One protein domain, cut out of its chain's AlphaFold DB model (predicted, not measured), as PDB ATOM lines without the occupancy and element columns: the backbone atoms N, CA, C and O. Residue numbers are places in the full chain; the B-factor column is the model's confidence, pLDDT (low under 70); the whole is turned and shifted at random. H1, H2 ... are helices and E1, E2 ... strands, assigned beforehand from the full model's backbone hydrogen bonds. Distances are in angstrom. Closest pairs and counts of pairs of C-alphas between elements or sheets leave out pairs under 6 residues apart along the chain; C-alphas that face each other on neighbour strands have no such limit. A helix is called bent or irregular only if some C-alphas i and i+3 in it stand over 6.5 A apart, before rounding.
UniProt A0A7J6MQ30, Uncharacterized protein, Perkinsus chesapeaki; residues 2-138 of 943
ATOM      1  N   GLY A   2     -50.174  12.147  19.241       24.66
ATOM      2  CA  GLY A   2     -49.052  12.047  18.307       24.66
ATOM      3  C   GLY A   2     -49.012  13.224  17.337       24.66
ATOM      4  O   GLY A   2     -50.015  13.538  16.711       24.66
ATOM      5  N   VAL A   3     -47.849  13.872  17.285       27.25
ATOM      6  CA  VAL A   3     -47.247  14.646  16.186       27.25
ATOM      7  C   VAL A   3     -48.164  14.953  14.985       27.25
ATOM      8  O   VAL A   3     -48.027  14.375  13.915       27.25
ATOM      9  N   VAL A   4     -49.031  15.961  15.111       30.83
ATOM     10  CA  VAL A   4     -49.420  16.786  13.954       30.83
ATOM     11  C   VAL A   4     -48.463  17.966  13.943       30.83
ATOM     12  O   VAL A   4     -48.783  19.055  14.406       30.83
ATOM     13  N   CYS A   5     -47.218  17.728  13.550       35.22
ATOM     14  CA  CYS A   5     -46.257  18.802  13.341       35.22
ATOM     15  C   CYS A   5     -45.245  18.378  12.281       35.22
ATOM     16  O   CYS A   5     -44.493  17.426  12.461       35.22
ATOM     17  N   CYS A   6     -45.221  19.157  11.203       34.16
ATOM     18  CA  CYS A   6     -44.109  19.317  10.267       34.16
ATOM     19  C   CYS A   6     -43.877  18.246   9.189       34.16
ATOM     20  O   CYS A   6     -43.211  18.587   8.222       34.16
ATOM     21  N   GLY A   7     -44.451  17.038   9.257       35.72
ATOM     22  CA  GLY A   7     -44.230  16.021   8.207       35.72
ATOM     23  C   GLY A   7     -44.690  16.434   6.794       35.72
ATOM     24  O   GLY A   7     -44.129  15.977   5.811       35.72
ATOM     25  N   GLY A   8     -45.673  17.337   6.685       40.41
ATOM     26  CA  GLY A   8     -46.129  17.896   5.403       40.41
ATOM     27  C   GLY A   8     -45.382  19.153   4.935       40.41
ATOM     28  O   GLY A   8     -45.755  19.725   3.916       40.41
ATOM     29  N   LEU A   9     -44.385  19.628   5.689       42.53
ATOM     30  CA  LEU A   9     -43.579  20.803   5.325       42.53
ATOM     31  C   LEU A   9     -42.224  20.424   4.709       42.53
ATOM     32  O   LEU A   9     -41.552  21.287   4.145       42.53
ATOM     33  N   GLU A  10     -41.824  19.154   4.810       39.47
ATOM     34  CA  GLU A  10     -40.618  18.640   4.163       39.47
ATOM     35  C   GLU A  10     -40.808  18.688   2.638       39.47
ATOM     36  O   GLU A  10     -41.707  18.058   2.086       39.47
ATOM     37  N   GLY A  11     -39.988  19.498   1.962       42.56
ATOM     38  CA  GLY A  11     -40.060  19.736   0.514       42.56
ATOM     39  C   GLY A  11     -40.757  21.035   0.098       42.56
ATOM     40  O   GLY A  11     -40.676  21.412  -1.073       42.56
ATOM     41  N   LEU A  12     -41.387  21.771   1.023       46.62
ATOM     42  CA  LEU A  12     -41.852  23.126   0.728       46.62
ATOM     43  C   LEU A  12     -40.618  24.030   0.599       46.62
ATOM     44  O   LEU A  12     -39.846  24.144   1.548       46.62
ATOM     45  N   SER A  13     -40.417  24.625  -0.579       55.09
ATOM     46  CA  SER A  13     -39.386  25.635  -0.827       55.09
ATOM     47  C   SER A  13     -40.047  26.917  -1.320       55.09
ATOM     48  O   SER A  13     -40.588  26.973  -2.421       55.09
ATOM     49  N   GLU A  14     -40.054  27.950  -0.479       65.38
ATOM     50  CA  GLU A  14     -40.470  29.295  -0.883       65.38
ATOM     51  C   GLU A  14     -39.208  30.140  -1.118       65.38
ATOM     52  O   GLU A  14     -38.518  30.472  -0.151       65.38
ATOM     53  N   PRO A  15     -38.869  30.484  -2.377       68.75
ATOM     54  CA  PRO A  15     -37.632  31.195  -2.703       68.75
ATOM     55  C   PRO A  15     -37.629  32.644  -2.208       68.75
ATOM     56  O   PRO A  15     -36.580  33.284  -2.167       68.75
ATOM     57  N   SER A  16     -38.788  33.197  -1.848       78.50
ATOM     58  CA  SER A  16     -38.920  34.563  -1.343       78.50
ATOM     59  C   SER A  16     -39.759  34.592  -0.058       78.50
ATOM     60  O   SER A  16     -40.878  35.115  -0.057       78.50
ATOM     61  N   PRO A  17     -39.227  34.047   1.057       78.25
ATOM     62  CA  PRO A  17     -39.960  33.863   2.316       78.25
ATOM     63  C   PRO A  17     -40.397  35.171   2.976       78.25
ATOM     64  O   PRO A  17     -41.312  35.169   3.797       78.25
ATOM     65  N   HIS A  18     -39.755  36.279   2.605       84.88
ATOM     66  CA  HIS A  18     -40.009  37.612   3.146       84.88
ATOM     67  C   HIS A  18     -40.680  38.557   2.148       84.88
ATOM     68  O   HIS A  18     -40.904  39.725   2.460       84.88
ATOM     69  N   THR A  19     -41.016  38.063   0.954       85.44
ATOM     70  CA  THR A  19     -41.673  38.861  -0.080       85.44
ATOM     71  C   THR A  19     -43.140  38.481  -0.145       85.44
ATOM     72  O   THR A  19     -43.492  37.346  -0.479       85.44
ATOM     73  N   VAL A  20     -43.987  39.460   0.157       87.25
ATOM     74  CA  VAL A  20     -45.447  39.366   0.082       87.25
ATOM     75  C   VAL A  20     -45.900  39.013  -1.334       87.25
ATOM     76  O   VAL A  20     -45.159  39.169  -2.307       87.25
ATOM     77  N   THR A  21     -47.134  38.538  -1.481       83.69
ATOM     78  CA  THR A  21     -47.715  38.374  -2.822       83.69
ATOM     79  C   THR A  21     -47.867  39.730  -3.521       83.69
ATOM     80  O   THR A  21     -47.832  40.781  -2.884       83.69
ATOM     81  N   SER A  22     -48.117  39.722  -4.834       78.75
ATOM     82  CA  SER A  22     -48.417  40.951  -5.586       78.75
ATOM     83  C   SER A  22     -49.644  41.711  -5.067       78.75
ATOM     84  O   SER A  22     -49.778  42.891  -5.358       78.75
ATOM     85  N   GLN A  23     -50.511  41.052  -4.290       79.50
ATOM     86  CA  GLN A  23     -51.674  41.655  -3.632       79.50
ATOM     87  C   GLN A  23     -51.413  42.029  -2.166       79.50
ATOM     88  O   GLN A  23     -52.348  42.252  -1.401       79.50
ATOM     89  N   GLY A  24     -50.146  42.045  -1.739       87.00
ATOM     90  CA  GLY A  24     -49.765  42.406  -0.376       87.00
ATOM     91  C   GLY A  24     -50.216  41.396   0.680       87.00
ATOM     92  O   GLY A  24     -50.456  41.793   1.818       87.00
ATOM     93  N   LEU A  25     -50.358  40.113   0.319       90.50
ATOM     94  CA  LEU A  25     -50.758  39.053   1.251       90.50
ATOM     95  C   LEU A  25     -49.548  38.314   1.832       90.50
ATOM     96  O   LEU A  25     -48.584  38.019   1.119       90.50
ATOM     97  N   CYS A  26     -49.643  37.950   3.109       92.88
ATOM     98  CA  CYS A  26     -48.779  36.967   3.768       92.88
ATOM     99  C   CYS A  26     -49.592  36.129   4.768       92.88
ATOM    100  O   CYS A  26     -50.786  36.375   4.947       92.88
ATOM    101  N   ALA A  27     -48.987  35.117   5.392       92.19
ATOM    102  CA  ALA A  27     -49.702  34.256   6.334       92.19
ATOM    103  C   ALA A  27     -48.871  33.904   7.570       92.19
ATOM    104  O   ALA A  27     -47.663  33.688   7.480       92.19
ATOM    105  N   ILE A  28     -49.543  33.792   8.717       90.81
ATOM    106  CA  ILE A  28     -48.967  33.305   9.974       90.81
ATOM    107  C   ILE A  28     -49.705  32.038  10.386       90.81
ATOM    108  O   ILE A  28     -50.928  32.014  10.435       90.81
ATOM    109  N   THR A  29     -48.972  30.993  10.737       85.25
ATOM    110  CA  THR A  29     -49.529  29.747  11.258       85.25
ATOM    111  C   THR A  29     -49.224  29.595  12.742       85.25
ATOM    112  O   THR A  29     -48.068  29.680  13.172       85.25
ATOM    113  N   LEU A  30     -50.265  29.311  13.522       78.19
ATOM    114  CA  LEU A  30     -50.187  28.955  14.933       78.19
ATOM    115  C   LEU A  30     -50.157  27.423  15.051       78.19
ATOM    116  O   LEU A  30     -51.188  26.764  14.929       78.19
ATOM    117  N   CYS A  31     -48.972  26.843  15.266       68.69
ATOM    118  CA  CYS A  31     -48.794  25.389  15.356       68.69
ATOM    119  C   CYS A  31     -48.708  24.912  16.816       68.69
ATOM    120  O   CYS A  31     -47.951  25.444  17.635       68.69
ATOM    121  N   GLY A  32     -49.444  23.846  17.136       58.19
ATOM    122  CA  GLY A  32     -49.734  23.394  18.503       58.19
ATOM    123  C   GLY A  32     -48.589  22.900  19.404       58.19
ATOM    124  O   GLY A  32     -48.892  22.384  20.468       58.19
ATOM    125  N   LEU A  33     -47.295  23.031  19.081       59.81
ATOM    126  CA  LEU A  33     -46.201  22.428  19.882       59.81
ATOM    127  C   LEU A  33     -45.034  23.371  20.234       59.81
ATOM    128  O   LEU A  33     -43.957  22.904  20.599       59.81
ATOM    129  N   GLY A  34     -45.256  24.691  20.212       71.25
ATOM    130  CA  GLY A  34     -44.276  25.683  20.689       71.25
ATOM    131  C   GLY A  34     -43.539  26.442  19.585       71.25
ATOM    132  O   GLY A  34     -42.418  26.895  19.802       71.25
ATOM    133  N   ALA A  35     -44.154  26.586  18.410       81.38
ATOM    134  CA  ALA A  35     -43.647  27.456  17.357       81.38
ATOM    135  C   ALA A  35     -44.783  28.177  16.615       81.38
ATOM    136  O   ALA A  35     -45.907  27.677  16.557       81.38
ATOM    137  N   MET A  36     -44.465  29.330  16.032       87.31
ATOM    138  CA  MET A  36     -45.266  29.981  14.989       87.31
ATOM    139  C   MET A  36     -44.461  30.000  13.694       87.31
ATOM    140  O   MET A  36     -43.232  30.050  13.742       87.31
ATOM    141  N   TYR A  37     -45.139  29.974  12.551       87.69
ATOM    142  CA  TYR A  37     -44.490  30.030  11.241       87.69
ATOM    143  C   TYR A  37     -45.045  31.190  10.419       87.69
ATOM    144  O   TYR A  37     -46.255  31.368  10.359       87.69
ATOM    145  N   GLY A  38     -44.170  31.975   9.802       90.19
ATOM    146  CA  GLY A  38     -44.509  32.996   8.820       90.19
ATOM    147  C   GLY A  38     -44.222  32.501   7.407       90.19
ATOM    148  O   GLY A  38     -43.174  31.901   7.158       90.19
ATOM    149  N   LEU A  39     -45.142  32.777   6.488       89.06
ATOM    150  CA  LEU A  39     -45.023  32.519   5.057       89.06
ATOM    151  C   LEU A  39     -45.174  33.841   4.303       89.06
ATOM    152  O   LEU A  39     -46.193  34.522   4.449       89.06
ATOM    153  N   LYS A  40     -44.178  34.187   3.476       89.31
ATOM    154  CA  LYS A  40     -44.128  35.458   2.724       89.31
ATOM    155  C   LYS A  40     -44.205  36.702   3.621       89.31
ATOM    156  O   LYS A  40     -44.649  37.760   3.184       89.31
ATOM    157  N   CYS A  41     -43.809  36.574   4.887       92.38
ATOM    158  CA  CYS A  41     -43.918  37.641   5.876       92.38
ATOM    159  C   CYS A  41     -42.725  38.603   5.765       92.38
ATOM    160  O   CYS A  41     -41.593  38.181   6.033       92.38
ATOM    161  N   PRO A  42     -42.956  39.884   5.427       93.69
ATOM    162  CA  PRO A  42     -41.905  40.890   5.405       93.69
ATOM    163  C   PRO A  42     -41.463  41.231   6.829       93.69
ATOM    164  O   PRO A  42     -42.168  40.948   7.801       93.69
ATOM    165  N   GLU A  43     -40.313  41.891   6.960       92.94
ATOM    166  CA  GLU A  43     -39.728  42.216   8.268       92.94
ATOM    167  C   GLU A  43     -40.654  43.073   9.147       92.94
ATOM    168  O   GLU A  43     -40.636  42.941  10.365       92.94
ATOM    169  N   GLU A  44     -41.532  43.886   8.558       92.38
ATOM    170  CA  GLU A  44     -42.562  44.630   9.295       92.38
ATOM    171  C   GLU A  44     -43.509  43.695  10.069       92.38
ATOM    172  O   GLU A  44     -43.789  43.912  11.249       92.38
ATOM    173  N   VAL A  45     -43.967  42.620   9.421       94.75
ATOM    174  CA  VAL A  45     -44.850  41.614  10.028       94.75
ATOM    175  C   VAL A  45     -44.080  40.793  11.053       94.75
ATOM    176  O   VAL A  45     -44.569  40.573  12.160       94.75
ATOM    177  N   LEU A  46     -42.857  40.372  10.721       95.06
ATOM    178  CA  LEU A  46     -42.022  39.606  11.646       95.06
ATOM    179  C   LEU A  46     -41.687  40.422  12.903       95.06
ATOM    180  O   LEU A  46     -41.811  39.912  14.016       95.06
ATOM    181  N   GLY A  47     -41.346  41.699  12.736       95.12
ATOM    182  CA  GLY A  47     -41.091  42.646  13.818       95.12
ATOM    183  C   GLY A  47     -42.307  42.847  14.722       95.12
ATOM    184  O   GLY A  47     -42.167  42.764  15.941       95.12
ATOM    185  N   ALA A  48     -43.508  43.005  14.150       94.69
ATOM    186  CA  ALA A  48     -44.750  43.069  14.929       94.69
ATOM    187  C   ALA A  48     -44.974  41.820  15.792       94.69
ATOM    188  O   ALA A  48     -45.366  41.930  16.954       94.69
ATOM    189  N   ILE A  49     -44.701  40.628  15.250       94.88
ATOM    190  CA  ILE A  49     -44.824  39.373  16.002       94.88
ATOM    191  C   ILE A  49     -43.808  39.338  17.149       94.88
ATOM    192  O   ILE A  49     -44.190  39.015  18.275       94.88
ATOM    193  N   ARG A  50     -42.535  39.689  16.901       95.44
ATOM    194  CA  ARG A  50     -41.500  39.718  17.955       95.44
ATOM    195  C   ARG A  50     -41.888  40.661  19.090       95.44
ATOM    196  O   ARG A  50     -41.777  40.286  20.257       95.44
ATOM    197  N   GLU A  51     -42.357  41.860  18.756       95.38
ATOM    198  CA  GLU A  51     -42.770  42.859  19.742       95.38
ATOM    199  C   GLU A  51     -44.024  42.433  20.510       95.38
ATOM    200  O   GLU A  51     -44.047  42.530  21.737       95.38
ATOM    201  N   GLY A  52     -45.035  41.891  19.827       93.44
ATOM    202  CA  GLY A  52     -46.269  41.434  20.468       93.44
ATOM    203  C   GLY A  52     -46.066  40.228  21.397       93.44
ATOM    204  O   GLY A  52     -46.638  40.185  22.495       93.44
ATOM    205  N   LEU A  53     -45.221  39.271  20.988       92.56
ATOM    206  CA  LEU A  53     -44.833  38.121  21.813       92.56
ATOM    207  C   LEU A  53     -44.047  38.566  23.052       92.56
ATOM    208  O   LEU A  53     -44.334  38.088  24.150       92.56
ATOM    209  N   GLY A  54     -43.102  39.491  22.892       93.12
ATOM    210  CA  GLY A  54     -42.176  39.884  23.951       93.12
ATOM    211  C   GLY A  54     -41.036  38.876  24.140       93.12
ATOM    212  O   GLY A  54     -41.121  37.703  23.755       93.12
ATOM    213  N   ARG A  55     -39.931  39.334  24.742       89.00
ATOM    214  CA  ARG A  55     -38.708  38.525  24.940       89.00
ATOM    215  C   ARG A  55     -38.943  37.324  25.857       89.00
ATOM    216  O   ARG A  55     -38.272  36.310  25.732       89.00
ATOM    217  N   GLU A  56     -39.908  37.422  26.759       89.38
ATOM    218  CA  GLU A  56     -40.290  36.370  27.697       89.38
ATOM    219  C   GLU A  56     -40.966  35.164  27.016       89.38
ATOM    220  O   GLU A  56     -40.888  34.035  27.513       89.38
ATOM    221  N   ASN A  57     -41.584  35.374  25.846       89.31
ATOM    222  CA  ASN A  57     -42.322  34.340  25.115       89.31
ATOM    223  C   ASN A  57     -41.575  33.783  23.896       89.31
ATOM    224  O   ASN A  57     -42.044  32.815  23.294       89.31
ATOM    225  N   LEU A  58     -40.409  34.340  23.552       91.00
ATOM    226  CA  LEU A  58     -39.631  33.981  22.367       91.00
ATOM    227  C   LEU A  58     -38.228  33.487  22.757       91.00
ATOM    228  O   LEU A  58     -37.434  34.228  23.323       91.00
ATOM    229  N   LYS A  59     -37.902  32.233  22.420       90.00
ATOM    230  CA  LYS A  59     -36.543  31.667  22.566       90.00
ATOM    231  C   LYS A  59     -35.598  32.120  21.454       90.00
ATOM    232  O   LYS A  59     -34.391  32.151  21.656       90.00
ATOM    233  N   GLY A  60     -36.154  32.418  20.285       90.50
ATOM    234  CA  GLY A  60     -35.442  32.869  19.094       90.50
ATOM    235  C   GLY A  60     -36.265  32.596  17.839       90.50
ATOM    236  O   GLY A  60     -37.190  31.780  17.865       90.50
ATOM    237  N   ASP A  61     -35.935  33.256  16.740       92.75
ATOM    238  CA  ASP A  61     -36.591  33.102  15.445       92.75
ATOM    239  C   ASP A  61     -35.578  33.068  14.293       92.75
ATOM    240  O   ASP A  61     -34.415  33.431  14.456       92.75
ATOM    241  N   GLY A  62     -36.005  32.574  13.137       90.62
ATOM    242  CA  GLY A  62     -35.168  32.461  11.944       90.62
ATOM    243  C   GLY A  62     -35.805  31.565  10.890       90.62
ATOM    244  O   GLY A  62     -36.922  31.083  11.069       90.62
ATOM    245  N   LEU A  63     -35.100  31.307   9.791       86.81
ATOM    246  CA  LEU A  63     -35.587  30.377   8.773       86.81
ATOM    247  C   LEU A  63     -35.695  28.953   9.334       86.81
ATOM    248  O   LEU A  63     -34.854  28.494  10.106       86.81
ATOM    249  N   SER A  64     -36.756  28.249   8.952       81.31
ATOM    250  CA  SER A  64     -36.986  26.870   9.372       81.31
ATOM    251  C   SER A  64     -36.020  25.919   8.665       81.31
ATOM    252  O   SER A  64     -36.099  25.746   7.452       81.31
ATOM    253  N   GLU A  65     -35.178  25.222   9.431       77.25
ATOM    254  CA  GLU A  65     -34.294  24.165   8.906       77.25
ATOM    255  C   GLU A  65     -35.076  23.013   8.255       77.25
ATOM    256  O   GLU A  65     -34.625  22.421   7.281       77.25
ATOM    257  N   LYS A  66     -36.273  22.711   8.774       66.06
ATOM    258  CA  LYS A  66     -37.125  21.613   8.287       66.06
ATOM    259  C   LYS A  66     -37.998  21.987   7.087       66.06
ATOM    260  O   LYS A  66     -38.546  21.106   6.440       66.06
ATOM    261  N   ALA A  67     -38.195  23.282   6.848       66.94
ATOM    262  CA  ALA A  67     -39.123  23.791   5.841       66.94
ATOM    263  C   ALA A  67     -38.522  25.046   5.189       66.94
ATOM    264  O   ALA A  67     -38.850  26.165   5.608       66.94
ATOM    265  N   PRO A  68     -37.593  24.870   4.232       65.81
ATOM    266  CA  PRO A  68     -36.916  25.979   3.573       65.81
ATOM    267  C   PRO A  68     -37.925  26.999   3.020       65.81
ATOM    268  O   PRO A  68     -38.792  26.677   2.221       65.81
ATOM    269  N   GLY A  69     -37.846  28.254   3.458       74.19
ATOM    270  CA  GLY A  69     -38.777  29.300   3.013       74.19
ATOM    271  C   GLY A  69     -39.935  29.619   3.973       74.19
ATOM    272  O   GLY A  69     -40.785  30.451   3.657       74.19
ATOM    273  N   LEU A  70     -39.956  29.027   5.169       84.44
ATOM    274  CA  LEU A  70     -40.772  29.516   6.286       84.44
ATOM    275  C   LEU A  70     -39.908  30.211   7.340       84.44
ATOM    276  O   LEU A  70     -38.820  29.735   7.666       84.44
ATOM    277  N   HIS A  71     -40.425  31.286   7.936       89.81
ATOM    278  CA  HIS A  71     -39.819  31.925   9.108       89.81
ATOM    279  C   HIS A  71     -40.409  31.333  10.385       89.81
ATOM    280  O   HIS A  71     -41.602  31.462  10.638       89.81
ATOM    281  N   LYS A  72     -39.602  30.667  11.198       90.50
ATOM    282  CA  LYS A  72     -40.021  30.001  12.430       90.50
ATOM    283  C   LYS A  72     -39.722  30.871  13.646       90.50
ATOM    284  O   LYS A  72     -38.573  31.207  13.902       90.50
ATOM    285  N   PHE A  73     -40.735  31.114  14.468       90.56
ATOM    286  CA  PHE A  73     -40.603  31.650  15.822       90.56
ATOM    287  C   PHE A  73     -40.629  30.498  16.826       90.56
ATOM    288  O   PHE A  73     -41.621  29.775  16.905       90.56
ATOM    289  N   ASN A  74     -39.565  30.312  17.610       88.31
ATOM    290  CA  ASN A  74     -39.515  29.304  18.669       88.31
ATOM    291  C   ASN A  74     -40.047  29.902  19.973       88.31
ATOM    292  O   ASN A  74     -39.422  30.779  20.568       88.31
ATOM    293  N   LEU A  75     -41.189  29.408  20.441       87.25
ATOM    294  CA  LEU A  75     -41.850  29.933  21.632       87.25
ATOM    295  C   LEU A  75     -41.227  29.361  22.914       87.25
ATOM    296  O   LEU A  75     -40.780  28.209  22.967       87.25
ATOM    297  N   SER A  76     -41.217  30.159  23.982       84.12
ATOM    298  CA  SER A  76     -40.692  29.734  25.285       84.12
ATOM    299  C   SER A  76     -41.583  28.702  25.977       84.12
ATOM    300  O   SER A  76     -41.091  27.867  26.740       84.12
ATOM    301  N   SER A  77     -42.877  28.697  25.646       79.31
ATOM    302  CA  SER A  77     -43.877  27.785  26.187       79.31
ATOM    303  C   SER A  77     -44.908  27.351  25.137       79.31
ATOM    304  O   SER A  77     -44.966  27.866  24.021       79.31
ATOM    305  N   ARG A  78     -45.745  26.375  25.498       79.00
ATOM    306  CA  ARG A  78     -46.859  25.890  24.671       79.00
ATOM    307  C   ARG A  78     -48.079  26.807  24.836       79.00
ATOM    308  O   ARG A  78     -49.066  26.397  25.439       79.00
ATOM    309  N   LEU A  79     -47.991  28.044  24.335       77.06
ATOM    310  CA  LEU A  79     -49.009  29.094  24.523       77.06
ATOM    311  C   LEU A  79     -50.432  28.614  24.179       77.06
ATOM    312  O   LEU A  79     -51.371  28.800  24.948       77.06
ATOM    313  N   TRP A  80     -50.578  27.899  23.069       75.50
ATOM    314  CA  TRP A  80     -51.880  27.452  22.574       75.50
ATOM    315  C   TRP A  80     -52.508  26.320  23.416       75.50
ATOM    316  O   TRP A  80     -53.724  26.147  23.415       75.50
ATOM    317  N   MET A  81     -51.705  25.585  24.196       73.19
ATOM    318  CA  MET A  81     -52.169  24.563  25.152       73.19
ATOM    319  C   MET A  81     -52.339  25.124  26.575       73.19
ATOM    320  O   MET A  81     -52.160  24.418  27.571       73.19
ATOM    321  N   SER A  82     -52.619  26.420  26.695       74.56
ATOM    322  CA  SER A  82     -52.819  27.060  27.991       74.56
ATOM    323  C   SER A  82     -54.099  26.571  28.678       74.56
ATOM    324  O   SER A  82     -55.104  26.261  28.044       74.56
ATOM    325  N   ASN A  83     -54.064  26.521  30.009       78.12
ATOM    326  CA  ASN A  83     -55.223  26.250  30.850       78.12
ATOM    327  C   ASN A  83     -55.283  27.257  32.009       78.12
ATOM    328  O   ASN A  83     -54.323  27.990  32.280       78.12
ATOM    329  N   GLY A  84     -56.440  27.326  32.664       82.50
ATOM    330  CA  GLY A  84     -56.656  28.206  33.809       82.50
ATOM    331  C   GLY A  84     -56.347  29.680  33.511       82.50
ATOM    332  O   GLY A  84     -56.678  30.195  32.448       82.50
ATOM    333  N   LYS A  85     -55.672  30.375  34.436       86.56
ATOM    334  CA  LYS A  85     -55.318  31.802  34.282       86.56
ATOM    335  C   LYS A  85     -54.385  32.076  33.096       86.56
ATOM    336  O   LYS A  85     -54.398  33.177  32.552       86.56
ATOM    337  N   LYS A  86     -53.629  31.070  32.648       85.44
ATOM    338  CA  LYS A  86     -52.695  31.188  31.523       85.44
ATOM    339  C   LYS A  86     -53.414  31.446  30.191       85.44
ATOM    340  O   LYS A  86     -52.843  32.044  29.289       85.44
ATOM    341  N   THR A  87     -54.696  31.083  30.078       86.69
ATOM    342  CA  THR A  87     -55.505  31.383  28.882       86.69
ATOM    343  C   THR A  87     -55.782  32.879  28.711       86.69
ATOM    344  O   THR A  87     -56.063  33.326  27.598       86.69
ATOM    345  N   VAL A  88     -55.759  33.646  29.807       89.88
ATOM    346  CA  VAL A  88     -55.928  35.108  29.797       89.88
ATOM    347  C   VAL A  88     -54.637  35.778  29.330       89.88
ATOM    348  O   VAL A  88     -54.677  36.677  28.498       89.88
ATOM    349  N   GLU A  89     -53.491  35.290  29.805       89.19
ATOM    350  CA  GLU A  89     -52.165  35.749  29.377       89.19
ATOM    351  C   GLU A  89     -51.970  35.597  27.862       89.19
ATOM    352  O   GLU A  89     -51.599  36.554  27.190       89.19
ATOM    353  N   VAL A  90     -52.329  34.439  27.300       88.88
ATOM    354  CA  VAL A  90     -52.247  34.192  25.849       88.88
ATOM    355  C   VAL A  90     -53.124  35.161  25.057       88.88
ATOM    356  O   VAL A  90     -52.696  35.675  24.030       88.88
ATOM    357  N   ARG A  91     -54.328  35.476  25.550       91.81
ATOM    358  CA  ARG A  91     -55.214  36.461  24.909       91.81
ATOM    359  C   ARG A  91     -54.641  37.875  24.950       91.81
ATOM    360  O   ARG A  91     -54.755  38.576  23.952       91.81
ATOM    361  N   ARG A  92     -53.961  38.271  26.034       93.25
ATOM    362  CA  ARG A  92     -53.205  39.537  26.065       93.25
ATOM    363  C   ARG A  92     -52.084  39.549  25.035       93.25
ATOM    364  O   ARG A  92     -51.963  40.523  24.304       93.25
ATOM    365  N   ILE A  93     -51.304  38.470  24.943       92.06
ATOM    366  CA  ILE A  93     -50.234  38.346  23.941       92.06
ATOM    367  C   ILE A  93     -50.811  38.514  22.531       92.06
ATOM    368  O   ILE A  93     -50.279  39.289  21.742       92.06
ATOM    369  N   ILE A  94     -51.933  37.855  22.232       92.19
ATOM    370  CA  ILE A  94     -52.599  37.986  20.933       92.19
ATOM    371  C   ILE A  94     -53.104  39.405  20.677       92.19
ATOM    372  O   ILE A  94     -52.873  39.923  19.588       92.19
ATOM    373  N   MET A  95     -53.726  40.060  21.660       93.44
ATOM    374  CA  MET A  95     -54.134  41.463  21.522       93.44
ATOM    375  C   MET A  95     -52.935  42.364  21.203       93.44
ATOM    376  O   MET A  95     -53.027  43.175  20.286       93.44
ATOM    377  N   ARG A  96     -51.781  42.161  21.857       93.50
ATOM    378  CA  ARG A  96     -50.543  42.894  21.534       93.50
ATOM    379  C   ARG A  96     -50.067  42.625  20.107       93.50
ATOM    380  O   ARG A  96     -49.733  43.566  19.403       93.50
ATOM    381  N   VAL A  97     -50.061  41.368  19.654       93.12
ATOM    382  CA  VAL A  97     -49.681  41.030  18.269       93.12
ATOM    383  C   VAL A  97     -50.614  41.710  17.261       93.12
ATOM    384  O   VAL A  97     -50.138  42.294  16.292       93.12
ATOM    385  N   VAL A  98     -51.930  41.689  17.495       91.94
ATOM    386  CA  VAL A  98     -52.918  42.358  16.631       91.94
ATOM    387  C   VAL A  98     -52.707  43.874  16.613       91.94
ATOM    388  O   VAL A  98     -52.759  44.481  15.540       91.94
ATOM    389  N   GLU A  99     -52.428  44.488  17.765       89.69
ATOM    390  CA  GLU A  99     -52.099  45.913  17.874       89.69
ATOM    391  C   GLU A  99     -50.804  46.265  17.126       89.69
ATOM    392  O   GLU A  99     -50.769  47.260  16.404       89.69
ATOM    393  N   GLU A 100     -49.750  45.455  17.248       92.44
ATOM    394  CA  GLU A 100     -48.462  45.694  16.588       92.44
ATOM    395  C   GLU A 100     -48.511  45.492  15.071       92.44
ATOM    396  O   GLU A 100     -47.915  46.279  14.327       92.44
ATOM    397  N   LEU A 101     -49.248  44.480  14.598       91.56
ATOM    398  CA  LEU A 101     -49.545  44.303  13.173       91.56
ATOM    399  C   LEU A 101     -50.303  45.515  12.656       91.56
ATOM    400  O   LEU A 101     -49.908  46.132  11.666       91.56
ATOM    401  N   SER A 102     -51.334  45.908  13.405       86.88
ATOM    402  CA  SER A 102     -52.112  47.087  13.099       86.88
ATOM    403  C   SER A 102     -51.165  48.284  12.960       86.88
ATOM    404  O   SER A 102     -51.098  48.866  11.878       86.88
ATOM    405  N   LYS A 103     -50.383  48.675  13.972       86.56
ATOM    406  CA  LYS A 103     -49.493  49.862  13.920       86.56
ATOM    407  C   LYS A 103     -48.626  49.955  12.658       86.56
ATOM    408  O   LYS A 103     -48.339  51.061  12.216       86.56
ATOM    409  N   ARG A 104     -48.265  48.818  12.059       89.62
ATOM    410  CA  ARG A 104     -47.453  48.716  10.836       89.62
ATOM    411  C   ARG A 104     -48.265  48.631   9.539       89.62
ATOM    412  O   ARG A 104     -47.717  48.302   8.499       89.62
ATOM    413  N   GLY A 105     -49.564  48.913   9.588       87.50
ATOM    414  CA  GLY A 105     -50.447  48.884   8.424       87.50
ATOM    415  C   GLY A 105     -50.827  47.475   7.970       87.50
ATOM    416  O   GLY A 105     -51.100  47.287   6.792       87.50
ATOM    417  N   TRP A 106     -50.834  46.490   8.871       89.75
ATOM    418  CA  TRP A 106     -51.243  45.119   8.567       89.75
ATOM    419  C   TRP A 106     -52.546  44.760   9.274       89.75
ATOM    420  O   TRP A 106     -52.753  45.089  10.444       89.75
ATOM    421  N   GLU A 107     -53.419  44.044   8.574       88.50
ATOM    422  CA  GLU A 107     -54.668  43.522   9.120       88.50
ATOM    423  C   GLU A 107     -54.782  42.014   8.919       88.50
ATOM    424  O   GLU A 107     -54.277  41.461   7.941       88.50
ATOM    425  N   ILE A 108     -55.482  41.351   9.841       90.75
ATOM    426  CA  ILE A 108     -55.917  39.969   9.645       90.75
ATOM    427  C   ILE A 108     -57.124  40.014   8.713       90.75
ATOM    428  O   ILE A 108     -58.135  40.623   9.049       90.75
ATOM    429  N   VAL A 109     -57.036  39.369   7.556       88.62
ATOM    430  CA  VAL A 109     -58.159  39.210   6.630       88.62
ATOM    431  C   VAL A 109     -59.098  38.150   7.176       88.62
ATOM    432  O   VAL A 109     -60.248  38.463   7.451       88.62
ATOM    433  N   GLU A 110     -58.584  36.950   7.433       86.44
ATOM    434  CA  GLU A 110     -59.374  35.816   7.909       86.44
ATOM    435  C   GLU A 110     -58.502  34.847   8.717       86.44
ATOM    436  O   GLU A 110     -57.282  34.776   8.513       86.44
ATOM    437  N   GLU A 111     -59.130  34.096   9.622       87.12
ATOM    438  CA  GLU A 111     -58.537  32.913  10.244       87.12
ATOM    439  C   GLU A 111     -59.097  31.648   9.587       87.12
ATOM    440  O   GLU A 111     -60.308  31.462   9.474       87.12
ATOM    441  N   VAL A 112     -58.201  30.756   9.173       81.31
ATOM    442  CA  VAL A 112     -58.539  29.493   8.523       81.31
ATOM    443  C   VAL A 112     -57.972  28.340   9.339       81.31
ATOM    444  O   VAL A 112     -56.761  28.257   9.547       81.31
ATOM    445  N   ASP A 113     -58.835  27.414   9.748       75.69
ATOM    446  CA  ASP A 113     -58.390  26.138  10.300       75.69
ATOM    447  C   ASP A 113     -57.990  25.205   9.159       75.69
ATOM    448  O   ASP A 113     -58.817  24.752   8.365       75.69
ATOM    449  N   MET A 114     -56.695  24.934   9.067       71.94
ATOM    450  CA  MET A 114     -56.110  24.085   8.036       71.94
ATOM    451  C   MET A 114     -55.862  22.655   8.543       71.94
ATOM    452  O   MET A 114     -55.121  21.891   7.926       71.94
ATOM    453  N   SER A 115     -56.455  22.270   9.678       62.69
ATOM    454  CA  SER A 115     -56.317  20.938  10.265       62.69
ATOM    455  C   SER A 115     -57.667  20.310  10.596       62.69
ATOM    456  O   SER A 115     -58.572  20.967  11.090       62.69
ATOM    457  N   ARG A 116     -57.792  18.989  10.423       53.34
ATOM    458  CA  ARG A 116     -59.001  18.268  10.867       53.34
ATOM    459  C   ARG A 116     -59.155  18.219  12.393       53.34
ATOM    460  O   ARG A 116     -60.252  17.999  12.874       53.34
ATOM    461  N   ALA A 117     -58.060  18.400  13.133       51.00
ATOM    462  CA  ALA A 117     -58.011  18.271  14.590       51.00
ATOM    463  C   ALA A 117     -57.960  19.624  15.337       51.00
ATOM    464  O   ALA A 117     -57.736  19.636  16.546       51.00
ATOM    465  N   GLY A 118     -58.105  20.760  14.642       57.78
ATOM    466  CA  GLY A 118     -58.055  22.097  15.255       57.78
ATOM    467  C   GLY A 118     -56.670  22.556  15.726       57.78
ATOM    468  O   GLY A 118     -56.558  23.451  16.563       57.78
ATOM    469  N   LEU A 119     -55.602  21.930  15.225       60.78
ATOM    470  CA  LEU A 119     -54.218  22.145  15.654       60.78
ATOM    471  C   LEU A 119     -53.409  23.112  14.768       60.78
ATOM    472  O   LEU A 119     -52.260  23.410  15.114       60.78
ATOM    473  N   MET A 120     -53.965  23.571  13.640       71.31
ATOM    474  CA  MET A 120     -53.292  24.462  12.687       71.31
ATOM    475  C   MET A 120     -54.201  25.619  12.259       71.31
ATOM    476  O   MET A 120     -54.847  25.560  11.215       71.31
ATOM    477  N   GLN A 121     -54.208  26.685  13.059       79.62
ATOM    478  CA  GLN A 121     -54.884  27.936  12.709       79.62
ATOM    479  C   GLN A 121     -53.948  28.810  11.870       79.62
ATOM    480  O   GLN A 121     -52.787  29.023  12.239       79.62
ATOM    481  N   VAL A 122     -54.437  29.305  10.736       86.50
ATOM    482  CA  VAL A 122     -53.694  30.170   9.815       86.50
ATOM    483  C   VAL A 122     -54.366  31.527   9.741       86.50
ATOM    484  O   VAL A 122     -55.537  31.630   9.403       86.50
ATOM    485  N   TRP A 123     -53.610  32.581  10.011       91.44
ATOM    486  CA  TRP A 123     -54.037  33.958   9.819       91.44
ATOM    487  C   TRP A 123     -53.526  34.454   8.482       91.44
ATOM    488  O   TRP A 123     -52.315  34.529   8.265       91.44
ATOM    489  N   ILE A 124     -54.449  34.809   7.596       92.00
ATOM    490  CA  ILE A 124     -54.123  35.486   6.343       92.00
ATOM    491  C   ILE A 124     -54.044  36.975   6.647       92.00
ATOM    492  O   ILE A 124     -54.991  37.550   7.180       92.00
ATOM    493  N   LEU A 125     -52.919  37.597   6.318       93.25
ATOM    494  CA  LEU A 125     -52.677  39.016   6.537       93.25
ATOM    495  C   LEU A 125     -52.655  39.776   5.217       93.25
ATOM    496  O   LEU A 125     -52.162  39.263   4.212       93.25
ATOM    497  N   ARG A 126     -53.114  41.027   5.251       91.56
ATOM    498  CA  ARG A 126     -53.051  41.965   4.127       91.56
ATOM    499  C   ARG A 126     -52.521  43.317   4.582       91.56
ATOM    500  O   ARG A 126     -52.801  43.754   5.700       91.56
ATOM    501  N   ARG A 127     -51.773  43.976   3.703       87.94
ATOM    502  CA  ARG A 127     -51.327  45.357   3.893       87.94
ATOM    503  C   ARG A 127     -52.495  46.325   3.647       87.94
ATOM    504  O   ARG A 127     -53.109  46.290   2.585       87.94
ATOM    505  N   SER A 128     -52.819  47.160   4.631       74.50
ATOM    506  CA  SER A 128     -54.018  48.013   4.659       74.50
ATOM    507  C   SER A 128     -54.026  49.132   3.606       74.50
ATOM    508  O   SER A 128     -55.091  49.584   3.211       74.50
ATOM    509  N   ASP A 129     -52.865  49.581   3.121       66.19
ATOM    510  CA  ASP A 129     -52.750  50.617   2.079       66.19
ATOM    511  C   ASP A 129     -52.886  50.071   0.643       66.19
ATOM    512  O   ASP A 129     -53.125  50.843  -0.286       66.19
ATOM    513  N   ALA A 130     -52.802  48.751   0.447       57.47
ATOM    514  CA  ALA A 130     -52.846  48.113  -0.871       57.47
ATOM    515  C   ALA A 130     -54.206  48.242  -1.590       57.47
ATOM    516  O   ALA A 130     -54.300  47.921  -2.772       57.47
ATOM    517  N   VAL A 131     -55.252  48.709  -0.897       50.84
ATOM    518  CA  VAL A 131     -56.624  48.843  -1.427       50.84
ATOM    519  C   VAL A 131     -57.096  50.310  -1.446       50.84
ATOM    520  O   VAL A 131     -58.234  50.591  -1.796       50.84
ATOM    521  N   GLY A 132     -56.236  51.276  -1.094       46.97
ATOM    522  CA  GLY A 132     -56.638  52.689  -0.996       46.97
ATOM    523  C   GLY A 132     -57.573  53.000   0.183       46.97
ATOM    524  O   GLY A 132     -58.081  54.111   0.272       46.97
ATOM    525  N   ASP A 133     -57.750  52.048   1.102       46.62
ATOM    526  CA  ASP A 133     -58.682  52.088   2.241       46.62
ATOM    527  C   ASP A 133     -57.996  52.577   3.538       46.62
ATOM    528  O   ASP A 133     -58.358  52.219   4.660       46.62
ATOM    529  N   TYR A 134     -56.917  53.357   3.394       43.72
ATOM    530  CA  TYR A 134     -56.157  53.873   4.530       43.72
ATOM    531  C   TYR A 134     -56.930  55.008   5.204       43.72
ATOM    532  O   TYR A 134     -56.771  56.175   4.845       43.72
ATOM    533  N   ASN A 135     -57.719  54.668   6.221       50.84
ATOM    534  CA  ASN A 135     -58.182  55.642   7.199       50.84
ATOM    535  C   ASN A 135     -57.241  55.639   8.421       50.84
ATOM    536  O   ASN A 135     -56.946  54.575   8.984       50.84
ATOM    537  N   PRO A 136     -56.699  56.801   8.840       49.19
ATOM    538  CA  PRO A 136     -55.865  56.886  10.030       49.19
ATOM    539  C   PRO A 136     -56.673  56.438  11.248       49.19
ATOM    540  O   PRO A 136     -57.693  57.029  11.592       49.19
ATOM    541  N   ARG A 137     -56.201  55.364  11.889       58.94
ATOM    542  CA  ARG A 137     -56.966  54.652  12.914       58.94
ATOM    543  C   ARG A 137     -57.442  55.558  14.048       58.94
ATOM    544  O   ARG A 137     -56.647  56.357  14.555       58.94
ATOM    545  N   PRO A 138     -58.665  55.348  14.564       54.69
ATOM    546  CA  PRO A 138     -59.063  55.953  15.822       54.69
ATOM    547  C   PRO A 138     -58.104  55.524  16.940       54.69
ATOM    548  O   PRO A 138     -57.717  54.362  17.050       54.69
TER     549      PRO A 138
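What this domain is: This is residues 2 to 138 of the 943 residues of an uncharacterized protein of Perkinsus chesapeaki (UniProt A0A7J6MQ30). One strongly twisted sheet of six strands curls round the helix H1, and a longer helix, H2, packs side by side with H1, grazing the sheet with residues 98 to 102. The short helix H3 follows E6 at the end of that strand, far from the middle of the domain. The printed part has 137 residues, with three named helices and six named strands in the order E1 E2 H1 E3 E4 H2 E5 E6 H3, a mixed class of helices and strands. The sheet runs E3 E4 E2 E1 E6 E5, all antiparallel. The whole is compact and rounded, with a radius of gyration of the C-alphas of 14.8 A and spans of 46 by 39 by 29 A.

How they stand to each other: In the sheet, E1, residues 25 to 31, is the neighbour of E6, residues 120 to 127, with N 28 and O 123 2.9 A apart. On its other side is E2, residues 35 to 39, with N 29 and O 37 at 2.8 A; E1 and E2 form a hairpin. E4, residues 71 to 75, is the antiparallel neighbour of E2, with N 38 and O 71 within hydrogen-bond range at 2.7 A. E3, residues 58 to 63, is an edge strand and forms a hairpin with E4, with N 72 and O 62 at 2.7 A. E5, residues 106 to 113, is the other edge strand and forms a hairpin with E6, with N 109 and O 124 at 2.8 A; E5 bends by 51 degrees at residue 109. H1, residues 43 to 53, is on one face of the sheet, giving two layers, a helix layer and a sheet layer. E2, H1 and E3 make a split strand-helix-strand unit, two strands running the same way with E4 between them, and its crossover is right-handed. H2, residues 86 to 103, touches H1 with residues 93 to 101 alone; the closest C-alphas, those of Gly 52 and Val 97, are 4.1 A apart, and the helices run opposite ways at a shallow tilt of 29 degrees. H3, residues 128 to 131, only grazes the sheet, with residues 128 to 130, and is apart from H1 and H2. In H1 and H2 every O i to N i+4 pair is within hydrogen-bond range; H3 is too short for such a pair.

Where its parts are: E1 begins at C-alpha 25, (-50.758, 39.053, 1.251), and is 19.7 A long. E2 measures 13.4 A, E3 14.6 A, E4 12.8 A, E5 20.4 A and E6 22.8 A. H1 is 15.0 A long and H2 25.9 A, from C-alpha 86 at (-52.695, 31.188, 31.523). H3 ends at C-alpha 131, (-56.624, 48.843, -1.427); it is only just irregular, with C-alphas 128 and 131 6.7 A apart.

The domain as a whole: The C-alphas farthest apart, those of Gly 2 and Pro 136, are 46.1 A apart. The printed part has no cut, and no link between named elements is long. Residues 2 to 24 hold no named element. Mean pLDDT of the printed part is 77.9; 35 residues are under 70, namely 2 to 15, 31 to 33, 66 to 68, 115 to 119 and 129 to 138.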